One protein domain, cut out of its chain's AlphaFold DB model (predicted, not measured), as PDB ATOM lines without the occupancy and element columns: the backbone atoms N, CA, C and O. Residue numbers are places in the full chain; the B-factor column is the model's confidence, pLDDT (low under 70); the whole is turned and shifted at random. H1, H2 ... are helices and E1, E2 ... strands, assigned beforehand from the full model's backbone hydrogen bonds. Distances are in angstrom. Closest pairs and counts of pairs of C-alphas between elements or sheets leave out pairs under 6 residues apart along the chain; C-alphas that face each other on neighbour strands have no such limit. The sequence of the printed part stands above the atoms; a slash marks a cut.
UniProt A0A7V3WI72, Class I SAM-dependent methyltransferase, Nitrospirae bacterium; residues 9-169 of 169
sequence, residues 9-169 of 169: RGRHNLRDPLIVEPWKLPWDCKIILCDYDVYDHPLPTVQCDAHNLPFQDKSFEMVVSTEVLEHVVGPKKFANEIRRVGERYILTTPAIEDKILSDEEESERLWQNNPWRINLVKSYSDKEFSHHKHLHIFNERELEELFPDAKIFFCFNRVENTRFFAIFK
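What this domain is: This is residues 9 to 169 of the 169 residues of the protein "Class I SAM-dependent methyltransferase" of Nitrospirae bacterium (UniProt A0A7V3WI72). A twisted sheet of four strands makes a wall on one side of the domain, with H1 and H4 over one of its faces. From this wall the rest arches away as long loops, which hold the small strand pair E1 and E2, the strand E5 and the helices H2 and H3; residues 14 to 29 stick out. The printed part has 161 residues, with the order E1 E2 E3 H1 E4 H2 H3 E5 H4 E6 E7; the large sheet, E3 E4 E7 E6, is mixed, and E1 and E2 are parallel. The class is mixed, helices and strands, with under half of the residues in named elements. The whole is compact, with a radius of gyration of the C-alphas of 16.8 A and spans of 43 by 40 by 36 A.

How they stand to each other: Begin at the edge strand E3, residues 60 to 66, parallel to E4, residues 86 to 94; N 63 and O 88 are 2.9 A apart, within hydrogen-bond range. E7, residues 162 to 168, is antiparallel to E4, with N 91 and O 167 at 2.8 A, and forms a hairpin with E6, residues 151 to 157, where N 153 and O 166 are 2.8 A apart. H1, residues 75 to 85, is on this sheet over E3 and E4, at a height of 10.6 A, along the strands. E3, H1 and E4 are a strand-helix-strand unit, two parallel neighbour strands joined through a helix, with a right-handed crossover. H4, residues 140 to 146, is on the same face over E7, only just not over E6, on which 2 of its C-alphas fall; its height is 9.2 A. H1 and H4 touch, closest at the C-alphas of Lys 76 and Leu 146, 5.9 A, at a steep tilt of 60 degrees. H2, residues 104 to 112, and H3, residues 115 to 119, are not on the sheet and meet only through their link. E1, residues 33 to 35, is parallel to E2, residues 45 to 47, with N 46 and O 33 at 2.8 A. E5, residues 120 to 122, pairs with no named strand, but residues 38 to 39 pair with it, antiparallel. Every O i to N i+4 pair is within range in H1, H2 and H4; H3 has 0 of 1, and 1 of 2 from O i to N i+3.

Where its parts are: Find C-alpha 33 at (15.064, 38.759, 46.851), where E1 begins. C-alpha 86 at (10.512, 45.679, 57.690) opens E4, 21.9 A long. E7 ends at C-alpha 168, (20.695, 49.621, 61.328).

The domain as a whole: The C-alphas of Val 20 and Arg 141 are the two farthest apart, 44.4 A. The printed part has no cut; the links E2 to E3 and E5 to H4 are long. Mean pLDDT of the printed part is 80.8, with 42 residues under 70, among them 9 to 27 and 125 to 133.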
ATOM      1  N   ARG A   9      37.442  31.572  43.223       49.66
ATOM      2  CA  ARG A   9      38.561  32.099  42.419       49.66
ATOM      3  C   ARG A   9      38.128  32.986  41.237       49.66
ATOM      4  O   ARG A   9      38.718  32.900  40.161       49.66
ATOM      5  N   GLY A  10      37.094  33.811  41.413       48.03
ATOM      6  CA  GLY A  10      36.628  34.733  40.370       48.03
ATOM      7  C   GLY A  10      35.888  34.044  39.219       48.03
ATOM      8  O   GLY A  10      35.847  34.566  38.110       48.03
ATOM      9  N   ARG A  11      35.331  32.845  39.450       42.97
ATOM     10  CA  ARG A  11      34.441  32.164  38.499       42.97
ATOM     11  C   ARG A  11      33.017  32.150  39.027       42.97
ATOM     12  O   ARG A  11      32.730  31.563  40.062       42.97
ATOM     13  N   HIS A  12      32.133  32.791  38.279       45.41
ATOM     14  CA  HIS A  12      30.858  33.310  38.772       45.41
ATOM     15  C   HIS A  12      29.688  32.315  38.716       45.41
ATOM     16  O   HIS A  12      28.641  32.562  39.296       45.41
ATOM     17  N   ASN A  13      29.880  31.151  38.091       48.94
ATOM     18  CA  ASN A  13      28.941  30.025  38.097       48.94
ATOM     19  C   ASN A  13      29.436  28.837  38.939       48.94
ATOM     20  O   ASN A  13      28.829  27.765  38.927       48.94
ATOM     21  N   LEU A  14      30.560  28.997  39.642       45.09
ATOM     22  CA  LEU A  14      31.103  27.963  40.505       45.09
ATOM     23  C   LEU A  14      30.731  28.280  41.945       45.09
ATOM     24  O   LEU A  14      31.232  29.234  42.548       45.09
ATOM     25  N   ARG A  15      29.871  27.428  42.502       53.31
ATOM     26  CA  ARG A  15      29.755  27.273  43.948       53.31
ATOM     27  C   ARG A  15      31.151  27.004  44.502       53.31
ATOM     28  O   ARG A  15      31.903  26.246  43.889       53.31
ATOM     29  N   ASP A  16      31.486  27.612  45.638       57.03
ATOM     30  CA  ASP A  16      32.687  27.217  46.366       57.03
ATOM     31  C   ASP A  16      32.632  25.697  46.587       57.03
ATOM     32  O   ASP A  16      31.705  25.227  47.253       57.03
ATOM     33  N   PRO A  17      33.553  24.913  45.993       57.19
ATOM     34  CA  PRO A  17      33.529  23.460  46.104       57.19
ATOM     35  C   PRO A  17      33.712  22.984  47.553       57.19
ATOM     36  O   PRO A  17      33.432  21.823  47.845       57.19
ATOM     37  N   LEU A  18      34.150  23.862  48.464       59.09
ATOM     38  CA  LEU A  18      34.220  23.606  49.902       59.09
ATOM     39  C   LEU A  18      32.855  23.736  50.598       59.09
ATOM     40  O   LEU A  18      32.660  23.181  51.678       59.09
ATOM     41  N   ILE A  19      31.889  24.435  49.993       57.34
ATOM     42  CA  ILE A  19      30.516  24.525  50.497       57.34
ATOM     43  C   ILE A  19      29.736  23.337  49.939       57.34
ATOM     44  O   ILE A  19      29.176  23.393  48.847       57.34
ATOM     45  N   VAL A  20      29.694  22.250  50.708       59.12
ATOM     46  CA  VAL A  20      29.112  20.963  50.290       59.12
ATOM     47  C   VAL A  20      27.585  20.929  50.462       59.12
ATOM     48  O   VAL A  20      26.870  20.416  49.600       59.12
ATOM     49  N   GLU A  21      27.033  21.594  51.486       56.41
ATOM     50  CA  GLU A  21      25.582  21.635  51.755       56.41
ATOM     51  C   GLU A  21      24.910  22.942  51.297       56.41
ATOM     52  O   GLU A  21      25.484  24.021  51.478       56.41
ATOM     53  N   PRO A  22      23.754  22.875  50.607       56.97
ATOM     54  CA  PRO A  22      23.080  24.063  50.095       56.97
ATOM     55  C   PRO A  22      22.531  24.876  51.263       56.97
ATOM     56  O   PRO A  22      21.769  24.328  52.046       56.97
ATOM     57  N   TRP A  23      22.923  26.153  51.359       56.06
ATOM     58  CA  TRP A  23      22.234  27.262  52.046       56.06
ATOM     59  C   TRP A  23      21.465  26.940  53.339       56.06
ATOM     60  O   TRP A  23      20.450  27.570  53.627       56.06
ATOM     61  N   LYS A  24      21.930  25.981  54.141       54.22
ATOM     62  CA  LYS A  24      21.377  25.723  55.464       54.22
ATOM     63  C   LYS A  24      21.960  26.773  56.385       54.22
ATOM     64  O   LYS A  24      23.037  26.594  56.953       54.22
ATOM     65  N   LEU A  25      21.251  27.890  56.503       61.81
ATOM     66  CA  LEU A  25      21.416  28.705  57.690       61.81
ATOM     67  C   LEU A  25      21.061  27.831  58.904       61.81
ATOM     68  O   LEU A  25      20.213  26.941  58.796       61.81
ATOM     69  N   PRO A  26      21.721  28.027  60.055       61.69
ATOM     70  CA  PRO A  26      21.459  27.213  61.240       61.69
ATOM     71  C   PRO A  26      20.057  27.454  61.831       61.69
ATOM     72  O   PRO A  26      19.693  26.831  62.825       61.69
ATOM     73  N   TRP A  27      19.270  28.339  61.216       67.44
ATOM     74  CA  TRP A  27      17.877  28.635  61.511       67.44
ATOM     75  C   TRP A  27      17.031  28.537  60.234       67.44
ATOM     76  O   TRP A  27      17.511  28.803  59.130       67.44
ATOM     77  N   ASP A  28      15.761  28.173  60.397       77.62
ATOM     78  CA  ASP A  28      14.786  28.148  59.309       77.62
ATOM     79  C   ASP A  28      14.404  29.588  58.941       77.62
ATOM     80  O   ASP A  28      13.759  30.287  59.723       77.62
ATOM     81  N   CYS A  29      14.858  30.070  57.785       79.25
ATOM     82  CA  CYS A  29      14.479  31.384  57.275       79.25
ATOM     83  C   CYS A  29      14.008  31.301  55.830       79.25
ATOM     84  O   CYS A  29      14.640  30.686  54.965       79.25
ATOM     85  N   LYS A  30      12.934  32.032  55.543       86.25
ATOM     86  CA  LYS A  30      12.479  32.268  54.180       86.25
ATOM     87  C   LYS A  30      13.107  33.553  53.657       86.25
ATOM     88  O   LYS A  30      12.811  34.636  54.149       86.25
ATOM     89  N   ILE A  31      13.948  33.427  52.636       88.88
ATOM     90  CA  ILE A  31      14.570  34.570  51.966       88.88
ATOM     91  C   ILE A  31      13.800  34.869  50.683       88.88
ATOM     92  O   ILE A  31      13.519  33.969  49.893       88.88
ATOM     93  N   ILE A  32      13.481  36.145  50.485       89.94
ATOM     94  CA  ILE A  32      12.945  36.680  49.237       89.94
ATOM     95  C   ILE A  32      13.913  37.765  48.770       89.94
ATOM     96  O   ILE A  32      14.312  38.632  49.550       89.94
ATOM     97  N   LEU A  33      14.319  37.696  47.508       90.88
ATOM     98  CA  LEU A  33      15.064  38.759  46.851       90.88
ATOM     99  C   LEU A  33      14.077  39.745  46.223       90.88
ATOM    100  O   LEU A  33      13.036  39.335  45.717       90.88
ATOM    101  N   CYS A  34      14.401  41.033  46.261       90.69
ATOM    102  CA  CYS A  34      13.714  42.061  45.484       90.69
ATOM    103  C   CYS A  34      14.771  42.843  44.724       90.69
ATOM    104  O   CYS A  34      15.783  43.220  45.318       90.69
ATOM    105  N   ASP A  35      14.521  43.052  43.441       88.06
ATOM    106  CA  ASP A  35      15.342  43.892  42.582       88.06
ATOM    107  C   ASP A  35      14.467  44.475  41.466       88.06
ATOM    108  O   ASP A  35      13.394  43.945  41.160       88.06
ATOM    109  N   TYR A  36      14.896  45.587  40.884       85.06
ATOM    110  CA  TYR A  36      14.238  46.159  39.718       85.06
ATOM    111  C   TYR A  36      14.506  45.313  38.466       85.06
ATOM    112  O   TYR A  36      13.617  45.119  37.628       85.06
ATOM    113  N   ASP A  37      15.711  44.756  38.383       83.12
ATOM    114  CA  ASP A  37      16.128  43.803  37.369       83.12
ATOM    115  C   ASP A  37      15.688  42.370  37.708       83.12
ATOM    116  O   ASP A  37      15.392  42.026  38.853       83.12
ATOM    117  N   VAL A  38      15.632  41.499  36.695       80.62
ATOM    118  CA  VAL A  38      15.254  40.091  36.895       80.62
ATOM    119  C   VAL A  38      16.447  39.191  36.652       80.62
ATOM    120  O   VAL A  38      16.978  39.159  35.545       80.62
ATOM    121  N   TYR A  39      16.799  38.396  37.658       77.62
ATOM    122  CA  TYR A  39      17.922  37.465  37.618       77.62
ATOM    123  C   TYR A  39      17.451  36.010  37.685       77.62
ATOM    124  O   TYR A  39      16.501  35.691  38.403       77.62
ATOM    125  N   ASP A  40      18.159  35.124  36.989       74.44
ATOM    126  CA  ASP A  40      18.070  33.682  37.169       74.44
ATOM    127  C   ASP A  40      18.752  33.323  38.492       74.44
ATOM    128  O   ASP A  40      19.980  33.335  38.617       74.44
ATOM    129  N   HIS A  41      17.937  33.110  39.525       75.81
ATOM    130  CA  HIS A  41      18.409  32.922  40.888       75.81
ATOM    131  C   HIS A  41      17.664  31.765  41.574       75.81
ATOM    132  O   HIS A  41      16.445  31.654  41.446       75.81
ATOM    133  N   PRO A  42      18.359  30.910  42.354       75.00
ATOM    134  CA  PRO A  42      17.733  29.766  43.027       75.00
ATOM    135  C   PRO A  42      16.784  30.145  44.177       75.00
ATOM    136  O   PRO A  42      15.988  29.315  44.613       75.00
ATOM    137  N   LEU A  43      16.885  31.367  44.705       81.25
ATOM    138  CA  LEU A  43      15.945  31.911  45.696       81.25
ATOM    139  C   LEU A  43      14.781  32.636  45.010       81.25
ATOM    140  O   LEU A  43      14.999  33.221  43.951       81.25
ATOM    141  N   PRO A  44      13.587  32.683  45.631       82.94
ATOM    142  CA  PRO A  44      12.475  33.478  45.122       82.94
ATOM    143  C   PRO A  44      12.871  34.946  44.941       82.94
ATOM    144  O   PRO A  44      13.259  35.604  45.908       82.94
ATOM    145  N   THR A  45      12.722  35.454  43.720       86.12
ATOM    146  CA  THR A  45      12.988  36.851  43.368       86.12
ATOM    147  C   THR A  45      11.687  37.526  42.963       86.12
ATOM    148  O   THR A  45      10.933  37.005  42.142       86.12
ATOM    149  N   VAL A  46      11.416  38.686  43.548       89.94
ATOM    150  CA  VAL A  46      10.306  39.563  43.186       89.94
ATOM    151  C   VAL A  46      10.883  40.746  42.435       89.94
ATOM    152  O   VAL A  46      11.776  41.424  42.927       89.94
ATOM    153  N   GLN A  47      10.356  41.002  41.247       89.81
ATOM    154  CA  GLN A  47      10.715  42.200  40.515       89.81
ATOM    155  C   GLN A  47       9.937  43.396  41.079       89.81
ATOM    156  O   GLN A  47       8.703  43.386  41.046       89.81
ATOM    157  N   CYS A  48      10.623  44.410  41.604       89.38
ATOM    158  CA  CYS A  48       9.974  45.560  42.227       89.38
ATOM    159  C   CYS A  48      10.752  46.872  42.103       89.38
ATOM    160  O   CYS A  48      11.975  46.910  42.137       89.38
ATOM    161  N   ASP A  49      10.002  47.974  42.043       90.12
ATOM    162  CA  ASP A  49      10.515  49.318  42.299       90.12
ATOM    163  C   ASP A  49      10.613  49.532  43.816       90.12
ATOM    164  O   ASP A  49       9.624  49.396  44.539       90.12
ATOM    165  N   ALA A  50      11.798  49.896  44.304       92.25
ATOM    166  CA  ALA A  50      12.050  50.098  45.726       92.25
ATOM    167  C   ALA A  50      11.272  51.288  46.329       92.25
ATOM    168  O   ALA A  50      11.157  51.403  47.548       92.25
ATOM    169  N   HIS A  51      10.687  52.152  45.493       94.25
ATOM    170  CA  HIS A  51       9.752  53.188  45.931       94.25
ATOM    171  C   HIS A  51       8.320  52.676  46.144       94.25
ATOM    172  O   HIS A  51       7.487  53.435  46.640       94.25
ATOM    173  N   ASN A  52       7.991  51.458  45.705       95.44
ATOM    174  CA  ASN A  52       6.653  50.866  45.768       95.44
ATOM    175  C   ASN A  52       6.766  49.343  45.947       95.44
ATOM    176  O   ASN A  52       6.511  48.566  45.023       95.44
ATOM    177  N   LEU A  53       7.165  48.908  47.137       96.12
ATOM    178  CA  LEU A  53       7.374  47.501  47.425       96.12
ATOM    179  C   LEU A  53       6.027  46.757  47.507       96.12
ATOM    180  O   LEU A  53       5.151  47.156  48.282       96.12
ATOM    181  N   PRO A  54       5.852  45.635  46.778       96.75
ATOM    182  CA  PRO A  54       4.591  44.891  46.693       96.75
ATOM    183  C   PRO A  54       4.362  43.988  47.918       96.75
ATOM    184  O   PRO A  54       3.854  42.873  47.807       96.75
ATOM    185  N   PHE A  55       4.758  44.457  49.097       97.06
ATOM    186  CA  PHE A  55       4.650  43.737  50.357       97.06
ATOM    187  C   PHE A  55       3.782  44.522  51.332       97.06
ATOM    188  O   PHE A  55       3.752  45.756  51.318       97.06
ATOM    189  N   GLN A  56       3.073  43.799  52.194       97.81
ATOM    190  CA  GLN A  56       2.303  44.406  53.272       97.81
ATOM    191  C   GLN A  56       3.237  44.970  54.347       97.81
ATOM    192  O   GLN A  56       4.425  44.629  54.422       97.81
ATOM    193  N   ASP A  57       2.692  45.829  55.194       98.25
ATOM    194  CA  ASP A  57       3.405  46.374  56.339       98.25
ATOM    195  C   ASP A  57       3.923  45.237  57.223       98.25
ATOM    196  O   ASP A  57       3.207  44.276  57.495       98.25
ATOM    197  N   LYS A  58       5.185  45.344  57.648       97.19
ATOM    198  CA  LYS A  58       5.853  44.365  58.521       97.19
ATOM    199  C   LYS A  58       5.812  42.923  57.999       97.19
ATOM    200  O   LYS A  58       5.803  41.978  58.777       97.19
ATOM    201  N   SER A  59       5.850  42.746  56.677       96.81
ATOM    202  CA  SER A  59       5.977  41.420  56.056       96.81
ATOM    203  C   SER A  59       7.319  40.736  56.349       96.81
ATOM    204  O   SER A  59       7.432  39.528  56.148       96.81
ATOM    205  N   PHE A  60       8.338  41.490  56.784       95.94
ATOM    206  CA  PHE A  60       9.680  40.971  57.039       95.94
ATOM    207  C   PHE A  60      10.180  41.338  58.434       95.94
ATOM    208  O   PHE A  60      10.220  42.511  58.809       95.94
ATOM    209  N   GLU A  61      10.684  40.342  59.161       95.88
ATOM    210  CA  GLU A  61      11.404  40.557  60.420       95.88
ATOM    211  C   GLU A  61      12.703  41.355  60.204       95.88
ATOM    212  O   GLU A  61      13.131  42.104  61.083       95.88
ATOM    213  N   MET A  62      13.324  41.214  59.025       95.38
ATOM    214  CA  MET A  62      14.557  41.900  58.646       95.38
ATOM    215  C   MET A  62      14.582  42.234  57.153       95.38
ATOM    216  O   MET A  62      14.379  41.365  56.307       95.38
ATOM    217  N   VAL A  63      14.910  43.487  56.836       97.19
ATOM    218  CA  VAL A  63      15.201  43.951  55.474       97.19
ATOM    219  C   VAL A  63      16.696  44.215  55.335       97.19
ATOM    220  O   VAL A  63      17.296  44.872  56.181       97.19
ATOM    221  N   VAL A  64      17.307  43.724  54.257       96.31
ATOM    222  CA  VAL A  64      18.721  43.978  53.944       96.31
ATOM    223  C   VAL A  64      18.824  44.632  52.573       96.31
ATOM    224  O   VAL A  64      18.498  43.987  51.573       96.31
ATOM    225  N   SER A  65      19.305  45.877  52.535       94.94
ATOM    226  CA  SER A  65      19.479  46.660  51.305       94.94
ATOM    227  C   SER A  65      20.844  47.335  51.278       94.94
ATOM    228  O   SER A  65      21.065  48.328  51.959       94.94
ATOM    229  N   THR A  66      21.764  46.809  50.486       91.25
ATOM    230  CA  THR A  66      23.157  47.270  50.455       91.25
ATOM    231  C   THR A  66      23.450  47.953  49.135       91.25
ATOM    232  O   THR A  66      23.229  47.318  48.111       91.25
ATOM    233  N   GLU A  67      23.985  49.170  49.158       88.38
ATOM    234  CA  GLU A  67      24.386  49.907  47.951       88.38
ATOM    235  C   GLU A  67      23.218  50.058  46.944       88.38
ATOM    236  O   GLU A  67      23.258  49.589  45.811       88.38
ATOM    237  N   VAL A  68      22.098  50.615  47.422       90.69
ATOM    238  CA  VAL A  68      20.865  50.864  46.635       90.69
ATOM    239  C   VAL A  68      20.359  52.285  46.838       90.69
ATOM    240  O   VAL A  68      19.843  52.908  45.913       90.69
ATOM    241  N   LEU A  69      20.461  52.797  48.067       93.19
ATOM    242  CA  LEU A  69      19.899  54.084  48.471       93.19
ATOM    243  C   LEU A  69      20.459  55.251  47.635       93.19
ATOM    244  O   LEU A  69      19.758  56.215  47.347       93.19
ATOM    245  N   GLU A  70      21.716  55.157  47.232       89.62
ATOM    246  CA  GLU A  70      22.422  56.109  46.385       89.62
ATOM    247  C   GLU A  70      21.929  56.129  44.937       89.62
ATOM    248  O   GLU A  70      22.140  57.121  44.245       89.62
ATOM    249  N   HIS A  71      21.241  55.080  44.489       86.38
ATOM    250  CA  HIS A  71      20.751  54.928  43.119       86.38
ATOM    251  C   HIS A  71      19.274  55.306  42.953       86.38
ATOM    252  O   HIS A  71      18.797  55.503  41.837       86.38
ATOM    253  N   VAL A  72      18.507  55.398  44.044       87.56
ATOM    254  CA  VAL A  72      17.066  55.667  43.958       87.56
ATOM    255  C   VAL A  72      16.776  57.152  43.767       87.56
ATOM    256  O   VAL A  72      17.287  57.986  44.495       87.56
ATOM    257  N   VAL A  73      15.877  57.491  42.840       89.25
ATOM    258  CA  VAL A  73      15.485  58.889  42.556       89.25
ATOM    259  C   VAL A  73      14.815  59.576  43.761       89.25
ATOM    260  O   VAL A  73      14.899  60.792  43.928       89.25
ATOM    261  N   GLY A  74      14.092  58.818  44.590       92.88
ATOM    262  CA  GLY A  74      13.288  59.315  45.706       92.88
ATOM    263  C   GLY A  74      13.679  58.684  47.045       92.88
ATOM    264  O   GLY A  74      12.891  57.894  47.582       92.88
ATOM    265  N   PRO A  75      14.819  59.068  47.652       95.88
ATOM    266  CA  PRO A  75      15.372  58.406  48.839       95.88
ATOM    267  C   PRO A  75      14.422  58.413  50.040       95.88
ATOM    268  O   PRO A  75      14.328  57.431  50.769       95.88
ATOM    269  N   LYS A  76      13.618  59.472  50.209       98.19
ATOM    270  CA  LYS A  76      12.595  59.533  51.266       98.19
ATOM    271  C   LYS A  76      11.510  58.469  51.100       98.19
ATOM    272  O   LYS A  76      11.071  57.872  52.078       98.19
ATOM    273  N   LYS A  77      11.052  58.243  49.867       97.81
ATOM    274  CA  LYS A  77      10.009  57.251  49.587       97.81
ATOM    275  C   LYS A  77      10.564  55.833  49.720       97.81
ATOM    276  O   LYS A  77       9.913  55.006  50.344       97.81
ATOM    277  N   PHE A  78      11.787  55.607  49.245       97.25
ATOM    278  CA  PHE A  78      12.535  54.378  49.509       97.25
ATOM    279  C   PHE A  78      12.657  54.093  51.015       97.25
ATOM    280  O   PHE A  78      12.245  53.032  51.478       97.25
ATOM    281  N   ALA A  79      13.143  55.055  51.806       98.38
ATOM    282  CA  ALA A  79      13.310  54.886  53.248       98.38
ATOM    283  C   ALA A  79      11.977  54.560  53.941       98.38
ATOM    284  O   ALA A  79      11.915  53.661  54.780       98.38
ATOM    285  N   ASN A  80      10.891  55.231  53.543       98.50
ATOM    286  CA  ASN A  80       9.548  54.930  54.036       98.50
ATOM    287  C   ASN A  80       9.120  53.492  53.719       98.50
ATOM    288  O   ASN A  80       8.607  52.820  54.610       98.50
ATOM    289  N   GLU A  81       9.353  53.004  52.500       98.44
ATOM    290  CA  GLU A  81       9.008  51.633  52.110       98.44
ATOM    291  C   GLU A  81       9.800  50.592  52.903       98.44
ATOM    292  O   GLU A  81       9.205  49.663  53.447       98.44
ATOM    293  N   ILE A  82      11.113  50.783  53.063       98.38
ATOM    294  CA  ILE A  82      11.967  49.900  53.873       98.38
ATOM    295  C   ILE A  82      11.460  49.825  55.319       98.38
ATOM    296  O   ILE A  82      11.269  48.736  55.868       98.38
ATOM    297  N   ARG A  83      11.173  50.981  55.928       97.88
ATOM    298  CA  ARG A  83      10.622  51.070  57.289       97.88
ATOM    299  C   ARG A  83       9.216  50.479  57.389       97.88
ATOM    300  O   ARG A  83       8.837  50.010  58.463       97.88
ATOM    301  N   ARG A  84       8.421  50.537  56.319       98.31
ATOM    302  CA  ARG A  84       7.050  50.017  56.274       98.31
ATOM    303  C   ARG A  84       7.047  48.495  56.230       98.31
ATOM    304  O   ARG A  84       6.415  47.874  57.081       98.31
ATOM    305  N   VAL A  85       7.780  47.892  55.295       98.31
ATOM    306  CA  VAL A  85       7.761  46.435  55.084       98.31
ATOM    307  C   VAL A  85       8.593  45.664  56.114       98.31
ATOM    308  O   VAL A  85       8.302  44.496  56.360       98.31
ATOM    309  N   GLY A  86       9.600  46.301  56.727       97.25
ATOM    310  CA  GLY A  86      10.512  45.679  57.690       97.25
ATOM    311  C   GLY A  86      10.242  46.039  59.153       97.25
ATOM    312  O   GLY A  86       9.976  47.195  59.490       97.25
ATOM    313  N   GLU A  87      10.360  45.074  60.062       97.19
ATOM    314  CA  GLU A  87      10.472  45.346  61.503       97.19
ATOM    315  C   GLU A  87      11.837  45.950  61.855       97.19
ATOM    316  O   GLU A  87      11.905  46.981  62.534       97.19
ATOM    317  N   ARG A  88      12.898  45.319  61.338       97.31
ATOM    318  CA  ARG A  88      14.307  45.713  61.429       97.31
ATOM    319  C   ARG A  88      14.901  45.878  60.045       97.31
ATOM    320  O   ARG A  88      14.390  45.314  59.071       97.31
ATOM    321  N   TYR A  89      15.997  46.615  59.955       97.50
ATOM    322  CA  TYR A  89      16.678  46.787  58.681       97.50
ATOM    323  C   TYR A  89      18.176  47.005  58.839       97.50
ATOM    324  O   TYR A  89      18.633  47.560  59.832       97.50
ATOM    325  N   ILE A  90      18.921  46.562  57.830       97.50
ATOM    326  CA  ILE A  90      20.352  46.798  57.669       97.50
ATOM    327  C   ILE A  90      20.560  47.346  56.264       97.50
ATOM    328  O   ILE A  90      20.200  46.693  55.278       97.50
ATOM    329  N   LEU A  91      21.125  48.544  56.176       97.00
ATOM    330  CA  LEU A  91      21.445  49.181  54.913       97.00
ATOM    331  C   LEU A  91      22.895  49.618  54.859       97.00
ATOM    332  O   LEU A  91      23.504  49.911  55.889       97.00
ATOM    333  N   THR A  92      23.417  49.691  53.639       94.81
ATOM    334  CA  THR A  92      24.687  50.355  53.358       94.81
ATOM    335  C   THR A  92      24.538  51.333  52.204       94.81
ATOM    336  O   THR A  92      23.704  51.126  51.322       94.81
ATOM    337  N   THR A  93      25.319  52.407  52.250       92.25
ATOM    338  CA  THR A  93      25.479  53.368  51.154       92.25
ATOM    339  C   THR A  93      26.922  53.881  51.163       92.25
ATOM    340  O   THR A  93      27.488  54.057  52.250       92.25
ATOM    341  N   PRO A  94      27.525  54.189  50.005       88.44
ATOM    342  CA  PRO A  94      28.830  54.830  49.933       88.44
ATOM    343  C   PRO A  94      28.857  56.136  50.733       88.44
ATOM    344  O   PRO A  94      27.881  56.886  50.745       88.44
ATOM    345  N   ALA A  95      29.980  56.415  51.399       82.12
ATOM    346  CA  ALA A  95      30.131  57.621  52.218       82.12
ATOM    347  C   ALA A  95      30.938  58.736  51.532       82.12
ATOM    348  O   ALA A  95      30.908  59.877  51.986       82.12
ATOM    349  N   ILE A  96      31.694  58.418  50.475       73.12
ATOM    350  CA  ILE A  96      32.476  59.370  49.676       73.12
ATOM    351  C   ILE A  96      32.523  58.872  48.230       73.12
ATOM    352  O   ILE A  96      32.688  57.677  47.991       73.12
ATOM    353  N   GLU A  97      32.432  59.801  47.278       59.88
ATOM    354  CA  GLU A  97      32.820  59.583  45.884       59.88
ATOM    355  C   GLU A  97      34.347  59.429  45.833       59.88
ATOM    356  O   GLU A  97      35.092  60.414  45.821       59.88
ATOM    357  N   ASP A  98      34.869  58.202  45.829       52.03
ATOM    358  CA  ASP A  98      36.169  58.043  45.187       52.03
ATOM    359  C   ASP A  98      35.932  58.436  43.723       52.03
ATOM    360  O   ASP A  98      35.212  57.749  43.003       52.03
ATOM    361  N   LYS A  99      36.521  59.561  43.289       42.78
ATOM    362  CA  LYS A  99      36.484  60.101  41.910       42.78
ATOM    363  C   LYS A  99      36.784  59.074  40.806       42.78
ATOM    364  O   LYS A  99      36.610  59.361  39.631       42.78
ATOM    365  N   ILE A 100      37.281  57.902  41.181       46.38
ATOM    366  CA  ILE A 100      37.556  56.766  40.305       46.38
ATOM    367  C   ILE A 100      36.245  56.089  39.848       46.38
ATOM    368  O   ILE A 100      36.213  55.502  38.780       46.38
ATOM    369  N   LEU A 101      35.143  56.211  40.600       47.81
ATOM    370  CA  LEU A 101      33.828  55.647  40.245       47.81
ATOM    371  C   LEU A 101      32.847  56.676  39.654       47.81
ATOM    372  O   LEU A 101      31.769  56.300  39.207       47.81
ATOM    373  N   SER A 102      33.209  57.964  39.642       50.78
ATOM    374  CA  SER A 102      32.409  59.027  39.009       50.78
ATOM    375  C   SER A 102      32.624  59.124  37.495       50.78
ATOM    376  O   SER A 102      32.004  59.963  36.844       50.78
ATOM    377  N   ASP A 103      33.524  58.315  36.931       63.28
ATOM    378  CA  ASP A 103      33.592  58.140  35.486       63.28
ATOM    379  C   ASP A 103      32.456  57.199  35.071       63.28
ATOM    380  O   ASP A 103      32.544  55.977  35.196       63.28
ATOM    381  N   GLU A 104      31.348  57.797  34.629       61.03
ATOM    382  CA  GLU A 104      30.178  57.077  34.123       61.03
ATOM    383  C   GLU A 104      30.567  56.085  33.022       61.03
ATOM    384  O   GLU A 104      29.991  55.004  32.952       61.03
ATOM    385  N   GLU A 105      31.563  56.413  32.193       68.00
ATOM    386  CA  GLU A 105      32.025  55.548  31.111       68.00
ATOM    387  C   GLU A 105      32.804  54.346  31.659       68.00
ATOM    388  O   GLU A 105      32.643  53.227  31.168       68.00
ATOM    389  N   GLU A 106      33.599  54.535  32.716       70.81
ATOM    390  CA  GLU A 106      34.283  53.433  33.396       70.81
ATOM    391  C   GLU A 106      33.307  52.553  34.188       70.81
ATOM    392  O   GLU A 106      33.388  51.330  34.078       70.81
ATOM    393  N   SER A 107      32.356  53.139  34.921       66.69
ATOM    394  CA  SER A 107      31.306  52.398  35.637       66.69
ATOM    395  C   SER A 107      30.463  51.569  34.665       66.69
ATOM    396  O   SER A 107      30.301  50.359  34.848       66.69
ATOM    397  N   GLU A 108      30.034  52.181  33.559       69.25
ATOM    398  CA  GLU A 108      29.300  51.504  32.493       69.25
ATOM    399  C   GLU A 108      30.157  50.410  31.852       69.25
ATOM    400  O   GLU A 108      29.701  49.289  31.647       69.25
ATOM    401  N   ARG A 109      31.440  50.670  31.583       73.69
ATOM    402  CA  ARG A 109      32.350  49.656  31.044       73.69
ATOM    403  C   ARG A 109      32.523  48.485  32.009       73.69
ATOM    404  O   ARG A 109      32.527  47.336  31.563       73.69
ATOM    405  N   LEU A 110      32.700  48.740  33.302       73.25
ATOM    406  CA  LEU A 110      32.820  47.701  34.324       73.25
ATOM    407  C   LEU A 110      31.523  46.900  34.435       73.25
ATOM    408  O   LEU A 110      31.583  45.672  34.515       73.25
ATOM    409  N   TRP A 111      30.368  47.563  34.350       70.44
ATOM    410  CA  TRP A 111      29.070  46.904  34.308       70.44
ATOM    411  C   TRP A 111      28.885  46.047  33.056       70.44
ATOM    412  O   TRP A 111      28.540  44.874  33.151       70.44
ATOM    413  N   GLN A 112      29.158  46.577  31.866       72.75
ATOM    414  CA  GLN A 112      29.004  45.835  30.614       72.75
ATOM    415  C   GLN A 112      29.905  44.598  30.572       72.75
ATOM    416  O   GLN A 112      29.493  43.563  30.044       72.75
ATOM    417  N   ASN A 113      31.095  44.689  31.175       73.62
ATOM    418  CA  ASN A 113      32.036  43.579  31.331       73.62
ATOM    419  C   ASN A 113      31.776  42.726  32.581       73.62
ATOM    420  O   ASN A 113      32.526  41.784  32.845       73.62
ATOM    421  N   ASN A 114      30.732  43.036  33.350       72.06
ATOM    422  CA  ASN A 114      30.401  42.317  34.561       72.06
ATOM    423  C   ASN A 114      29.907  40.902  34.207       72.06
ATOM    424  O   ASN A 114      28.861  40.754  33.560       72.06
ATOM    425  N   PRO A 115      30.601  39.841  34.655       68.19
ATOM    426  CA  PRO A 115      30.215  38.463  34.366       68.19
ATOM    427  C   PRO A 115      28.846  38.080  34.944       68.19
ATOM    428  O   PRO A 115      28.270  37.097  34.487       68.19
ATOM    429  N   TRP A 116      28.290  38.846  35.891       65.31
ATOM    430  CA  TRP A 116      26.940  38.626  36.424       65.31
ATOM    431  C   TRP A 116      25.824  38.848  35.409       65.31
ATOM    432  O   TRP A 116      24.753  38.261  35.562       65.31
ATOM    433  N   ARG A 117      26.065  39.638  34.355       72.69
ATOM    434  CA  ARG A 117      25.041  39.951  33.350       72.69
ATOM    435  C   ARG A 117      24.493  38.719  32.636       72.69
ATOM    436  O   ARG A 117      23.377  38.767  32.139       72.69
ATOM    437  N   ILE A 118      25.229  37.604  32.623       73.19
ATOM    438  CA  ILE A 118      24.741  36.337  32.061       73.19
ATOM    439  C   ILE A 118      23.525  35.776  32.810       73.19
ATOM    440  O   ILE A 118      22.717  35.073  32.212       73.19
ATOM    441  N   ASN A 119      23.379  36.102  34.095       73.56
ATOM    442  CA  ASN A 119      22.243  35.665  34.901       73.56
ATOM    443  C   ASN A 119      21.038  36.604  34.742       73.56
ATOM    444  O   ASN A 119      19.986  36.337  35.310       73.56
ATOM    445  N   LEU A 120      21.168  37.718  34.020       76.56
ATOM    446  CA  LEU A 120      20.101  38.695  33.856       76.56
ATOM    447  C   LEU A 120      19.086  38.190  32.821       76.56
ATOM    448  O   LEU A 120      19.382  38.068  31.636       76.56
ATOM    449  N   VAL A 121      17.870  37.902  33.277       82.44
ATOM    450  CA  VAL A 121      16.739  37.476  32.438       82.44
ATOM    451  C   VAL A 121      16.091  38.681  31.762       82.44
ATOM    452  O   VAL A 121      15.608  38.585  30.633       82.44
ATOM    453  N   LYS A 122      16.068  39.829  32.448       81.69
ATOM    454  CA  LYS A 122      15.510  41.080  31.929       81.69
ATOM    455  C   LYS A 122      16.261  42.277  32.499       81.69
ATOM    456  O   LYS A 122      16.389  42.372  33.713       81.69
ATOM    457  N   SER A 123      16.682  43.178  31.609       74.44
ATOM    458  CA  SER A 123      17.346  44.450  31.920       74.44
ATOM    459  C   SER A 123      16.463  45.646  31.578       74.44
ATOM    460  O   SER A 123      15.715  45.590  30.593       74.44
ATOM    461  N   TYR A 124      16.635  46.754  32.292       73.75
ATOM    462  CA  TYR A 124      16.007  48.036  31.965       73.75
ATOM    463  C   TYR A 124      17.015  49.064  31.459       73.75
ATOM    464  O   TYR A 124      18.211  48.980  31.719       73.75
ATOM    465  N   SER A 125      16.520  50.026  30.681       69.12
ATOM    466  CA  SER A 125      17.347  51.114  30.165       69.12
ATOM    467  C   SER A 125      17.667  52.112  31.275       69.12
ATOM    468  O   SER A 125      16.752  52.667  31.885       69.12
ATOM    469  N   ASP A 126      18.944  52.466  31.419       64.75
ATOM    470  CA  ASP A 126      19.392  53.519  32.339       64.75
ATOM    471  C   ASP A 126      18.788  54.894  32.065       64.75
ATOM    472  O   ASP A 126      18.717  55.735  32.957       64.75
ATOM    473  N   LYS A 127      18.314  55.137  30.835       65.50
ATOM    474  CA  LYS A 127      17.598  56.378  30.505       65.50
ATOM    475  C   LYS A 127      16.263  56.501  31.233       65.50
ATOM    476  O   LYS A 127      15.803  57.615  31.456       65.50
ATOM    477  N   GLU A 128      15.625  55.371  31.526       64.50
ATOM    478  CA  GLU A 128      14.351  55.333  32.245       64.50
ATOM    479  C   GLU A 128      14.601  55.173  33.748       64.50
ATOM    480  O   GLU A 128      13.973  55.867  34.545       64.50
ATOM    481  N   PHE A 129      15.554  54.309  34.122       62.19
ATOM    482  CA  PHE A 129      15.906  54.003  35.507       62.19
ATOM    483  C   PHE A 129      17.415  53.787  35.627       62.19
ATOM    484  O   PHE A 129      17.918  52.687  35.404       62.19
ATOM    485  N   SER A 130      18.139  54.859  35.948       62.06
ATOM    486  CA  SER A 130      19.591  54.802  36.100       62.06
ATOM    487  C   SER A 130      19.947  53.990  37.341       62.06
ATOM    488  O   SER A 130      19.715  54.442  38.459       62.06
ATOM    489  N   HIS A 131      20.482  52.789  37.138       60.78
ATOM    490  CA  HIS A 131      20.931  51.908  38.221       60.78
ATOM    491  C   HIS A 131      22.458  51.896  38.356       60.78
ATOM    492  O   HIS A 131      22.974  51.517  39.399       60.78
ATOM    493  N   HIS A 132      23.189  52.395  37.353       62.44
ATOM    494  CA  HIS A 132      24.659  52.488  37.376       62.44
ATOM    495  C   HIS A 132      25.213  53.799  37.916       62.44
ATOM    496  O   HIS A 132      26.420  53.922  38.135       62.44
ATOM    497  N   LYS A 133      24.347  54.795  38.112       67.88
ATOM    498  CA  LYS A 133      24.746  56.110  38.594       67.88
ATOM    499  C   LYS A 133      24.388  56.251  40.062       67.88
ATOM    500  O   LYS A 133      23.232  56.063  40.435       67.88
ATOM    501  N   HIS A 134      25.363  56.626  40.883       78.69
ATOM    502  CA  HIS A 134      25.066  57.200  42.190       78.69
ATOM    503  C   HIS A 134      24.391  58.555  41.946       78.69
ATOM    504  O   HIS A 134      25.022  59.517  41.512       78.69
ATOM    505  N   LEU A 135      23.081  58.618  42.162       80.75
ATOM    506  CA  LEU A 135      22.301  59.854  42.112       80.75
ATOM    507  C   LEU A 135      22.534  60.711  43.358       80.75
ATOM    508  O   LEU A 135      22.335  61.927  43.324       80.75
ATOM    509  N   HIS A 136      22.942  60.071  44.452       84.56
ATOM    510  CA  HIS A 136      23.079  60.697  45.755       84.56
ATOM    511  C   HIS A 136      24.385  60.303  46.440       84.56
ATOM    512  O   HIS A 136      24.826  59.158  46.378       84.56
ATOM    513  N   ILE A 137      24.959  61.264  47.159       86.44
ATOM    514  CA  ILE A 137      25.998  61.035  48.160       86.44
ATOM    515  C   ILE A 137      25.414  61.545  49.464       86.44
ATOM    516  O   ILE A 137      25.109  62.732  49.571       86.44
ATOM    517  N   PHE A 138      25.247  60.651  50.430       90.25
ATOM    518  CA  PHE A 138      24.637  61.006  51.701       90.25
ATOM    519  C   PHE A 138      25.692  61.358  52.733       90.25
ATOM    520  O   PHE A 138      26.714  60.682  52.867       90.25
ATOM    521  N   ASN A 139      25.404  62.391  53.514       91.88
ATOM    522  CA  ASN A 139      26.069  62.608  54.791       91.88
ATOM    523  C   ASN A 139      25.248  62.015  55.949       91.88
ATOM    524  O   ASN A 139      24.079  61.666  55.799       91.88
ATOM    525  N   GLU A 140      25.863  61.925  57.128       93.62
ATOM    526  CA  GLU A 140      25.247  61.335  58.322       93.62
ATOM    527  C   GLU A 140      23.906  61.986  58.689       93.62
ATOM    528  O   GLU A 140      22.938  61.275  58.943       93.62
ATOM    529  N   ARG A 141      23.800  63.317  58.614       94.88
ATOM    530  CA  ARG A 141      22.565  64.042  58.945       94.88
ATOM    531  C   ARG A 141      21.420  63.700  57.992       94.88
ATOM    532  O   ARG A 141      20.287  63.533  58.426       94.88
ATOM    533  N   GLU A 142      21.690  63.600  56.694       96.19
ATOM    534  CA  GLU A 142      20.662  63.201  55.722       96.19
ATOM    535  C   GLU A 142      20.176  61.774  55.994       96.19
ATOM    536  O   GLU A 142      18.980  61.493  55.905       96.19
ATOM    537  N   LEU A 143      21.087  60.879  56.383       97.38
ATOM    538  CA  LEU A 143      20.732  59.520  56.778       97.38
ATOM    539  C   LEU A 143      19.910  59.498  58.071       97.38
ATOM    540  O   LEU A 143      18.961  58.722  58.151       97.38
ATOM    541  N   GLU A 144      20.208  60.359  59.046       97.31
ATOM    542  CA  GLU A 144      19.394  60.530  60.259       97.31
ATOM    543  C   GLU A 144      17.985  61.042  59.926       97.31
ATOM    544  O   GLU A 144      17.005  60.599  60.523       97.31
ATOM    545  N   GLU A 145      17.847  61.938  58.946       98.00
ATOM    546  CA  GLU A 145      16.545  62.442  58.493       98.00
ATOM    547  C   GLU A 145      15.727  61.364  57.754       98.00
ATOM    548  O   GLU A 145      14.502  61.296  57.905       98.00
ATOM    549  N   LEU A 146      16.385  60.496  56.979       98.19
ATOM    550  CA  LEU A 146      15.750  59.375  56.271       98.19
ATOM    551  C   LEU A 146      15.409  58.204  57.206       98.19
ATOM    552  O   LEU A 146      14.357  57.569  57.073       98.19
ATOM    553  N   PHE A 147      16.280  57.931  58.176       98.12
ATOM    554  CA  PHE A 147      16.190  56.809  59.104       98.12
ATOM    555  C   PHE A 147      16.282  57.268  60.572       98.12
ATOM    556  O   PHE A 147      17.157  56.813  61.304       98.12
ATOM    557  N   PRO A 148      15.340  58.100  61.062       97.31
ATOM    558  CA  PRO A 148      15.394  58.687  62.410       97.31
ATOM    559  C   PRO A 148      15.302  57.694  63.578       97.31
ATOM    560  O   PRO A 148      15.467  58.078  64.731       97.31
ATOM    561  N   ASP A 149      14.980  56.428  63.311       96.69
ATOM    562  CA  ASP A 149      14.926  55.350  64.304       96.69
ATOM    563  C   ASP A 149      16.079  54.345  64.159       96.69
ATOM    564  O   ASP A 149      16.088  53.329  64.858       96.69
ATOM    565  N   ALA A 150      17.030  54.614  63.262       97.50
ATOM    566  CA  ALA A 150      18.228  53.818  63.085       97.50
ATOM    567  C   ALA A 150      19.399  54.377  63.885       97.50
ATOM    568  O   ALA A 150      19.472  55.552  64.238       97.50
ATOM    569  N   LYS A 151      20.372  53.507  64.104       98.00
ATOM    570  CA  LYS A 151      21.738  53.890  64.412       98.00
ATOM    571  C   LYS A 151      22.527  53.909  63.103       98.00
ATOM    572  O   LYS A 151      22.321  53.056  62.238       98.00
ATOM    573  N   ILE A 152      23.428  54.874  62.972       97.19
ATOM    574  CA  ILE A 152      24.259  55.070  61.783       97.19
ATOM    575  C   ILE A 152      25.722  54.944  62.204       97.19
ATOM    576  O   ILE A 152      26.138  55.490  63.224       97.19
ATOM    577  N   PHE A 153      26.498  54.178  61.444       95.69
ATOM    578  CA  PHE A 153      27.939  54.049  61.628       95.69
ATOM    579  C   PHE A 153      28.657  54.421  60.340       95.69
ATOM    580  O   PHE A 153      28.362  53.880  59.278       95.69
ATOM    581  N   PHE A 154      29.663  55.281  60.452       93.00
ATOM    582  CA  PHE A 154      30.653  55.452  59.399       93.00
ATOM    583  C   PHE A 154      31.679  54.316  59.467       93.00
ATOM    584  O   PHE A 154      32.355  54.123  60.482       93.00
ATOM    585  N   CYS A 155      31.806  53.564  58.381       89.56
ATOM    586  CA  CYS A 155      32.732  52.450  58.252       89.56
ATOM    587  C   CYS A 155      33.846  52.802  57.261       89.56
ATOM    588  O   CYS A 155      33.597  53.294  56.161       89.56
ATOM    589  N   PHE A 156      35.090  52.510  57.644       85.88
ATOM    590  CA  PHE A 156      36.265  52.732  56.805       85.88
ATOM    591  C   PHE A 156      37.198  51.523  56.850       85.88
ATOM    592  O   PHE A 156      37.724  51.177  57.913       85.88
ATOM    593  N   ASN A 157      37.441  50.911  55.691       78.12
ATOM    594  CA  ASN A 157      38.458  49.882  55.526       78.12
ATOM    595  C   ASN A 157      39.760  50.524  55.031       78.12
ATOM    596  O   ASN A 157      39.849  51.015  53.909       78.12
ATOM    597  N   ARG A 158      40.802  50.485  55.868       74.12
ATOM    598  CA  ARG A 158      42.123  51.048  55.540       74.12
ATOM    599  C   ARG A 158      42.871  50.275  54.455       74.12
ATOM    600  O   ARG A 158      43.703  50.870  53.785       74.12
ATOM    601  N   VAL A 159      42.622  48.972  54.319       71.12
ATOM    602  CA  VAL A 159      43.351  48.101  53.382       71.12
ATOM    603  C   VAL A 159      42.823  48.282  51.963       71.12
ATOM    604  O   VAL A 159      43.601  48.395  51.025       71.12
ATOM    605  N   GLU A 160      41.502  48.353  51.824       67.81
ATOM    606  CA  GLU A 160      40.824  48.490  50.528       67.81
ATOM    607  C   GLU A 160      40.490  49.950  50.184       67.81
ATOM    608  O   GLU A 160      39.953  50.222  49.119       67.81
ATOM    609  N   ASN A 161      40.789  50.887  51.091       73.31
ATOM    610  CA  ASN A 161      40.409  52.302  51.022       73.31
ATOM    611  C   ASN A 161      38.893  52.546  50.832       73.31
ATOM    612  O   ASN A 161      38.482  53.621  50.411       73.31
ATOM    613  N   THR A 162      38.037  51.590  51.197       73.69
ATOM    614  CA  THR A 162      36.581  51.701  51.030       73.69
ATOM    615  C   THR A 162      35.915  52.404  52.213       73.69
ATOM    616  O   THR A 162      36.280  52.193  53.375       73.69
ATOM    617  N   ARG A 163      34.929  53.263  51.919       85.56
ATOM    618  CA  ARG A 163      34.180  54.072  52.898       85.56
ATOM    619  C   ARG A 163      32.684  53.978  52.628       85.56
ATOM    620  O   ARG A 163      32.242  54.297  51.529       85.56
ATOM    621  N   PHE A 164      31.911  53.609  53.638       90.31
ATOM    622  CA  PHE A 164      30.458  53.491  53.535       90.31
ATOM    623  C   PHE A 164      29.798  53.783  54.881       90.31
ATOM    624  O   PHE A 164      30.435  53.691  55.932       90.31
ATOM    625  N   PHE A 165      28.520  54.131  54.854       94.62
ATOM    626  CA  PHE A 165      27.679  54.167  56.040       94.62
ATOM    627  C   PHE A 165      26.952  52.838  56.192       94.62
ATOM    628  O   PHE A 165      26.411  52.318  55.221       94.62
ATOM    629  N   ALA A 166      26.911  52.312  57.411       95.81
ATOM    630  CA  ALA A 166      26.015  51.236  57.805       95.81
ATOM    631  C   ALA A 166      24.862  51.822  58.628       95.81
ATOM    632  O   ALA A 166      25.092  52.560  59.585       95.81
ATOM    633  N   ILE A 167      23.628  51.479  58.268       97.38
ATOM    634  CA  ILE A 167      22.397  52.006  58.868       97.38
ATOM    635  C   ILE A 167      21.606  50.815  59.400       97.38
ATOM    636  O   ILE A 167      21.309  49.891  58.643       97.38
ATOM    637  N   PHE A 168      21.288  50.798  60.692       96.00
ATOM    638  CA  PHE A 168      20.695  49.621  61.328       96.00
ATOM    639  C   PHE A 168      19.674  49.981  62.402       96.00
ATOM    640  O   PHE A 168      19.902  50.842  63.255       96.00
ATOM    641  N   LYS A 169      18.561  49.254  62.369       93.94
ATOM    642  CA  LYS A 169      17.510  49.250  63.383       93.94
ATOM    643  C   LYS A 169      17.242  47.824  63.837       93.94
ATOM    644  O   LYS A 169      17.060  46.969  62.941       93.94
TER     645      LYS A 169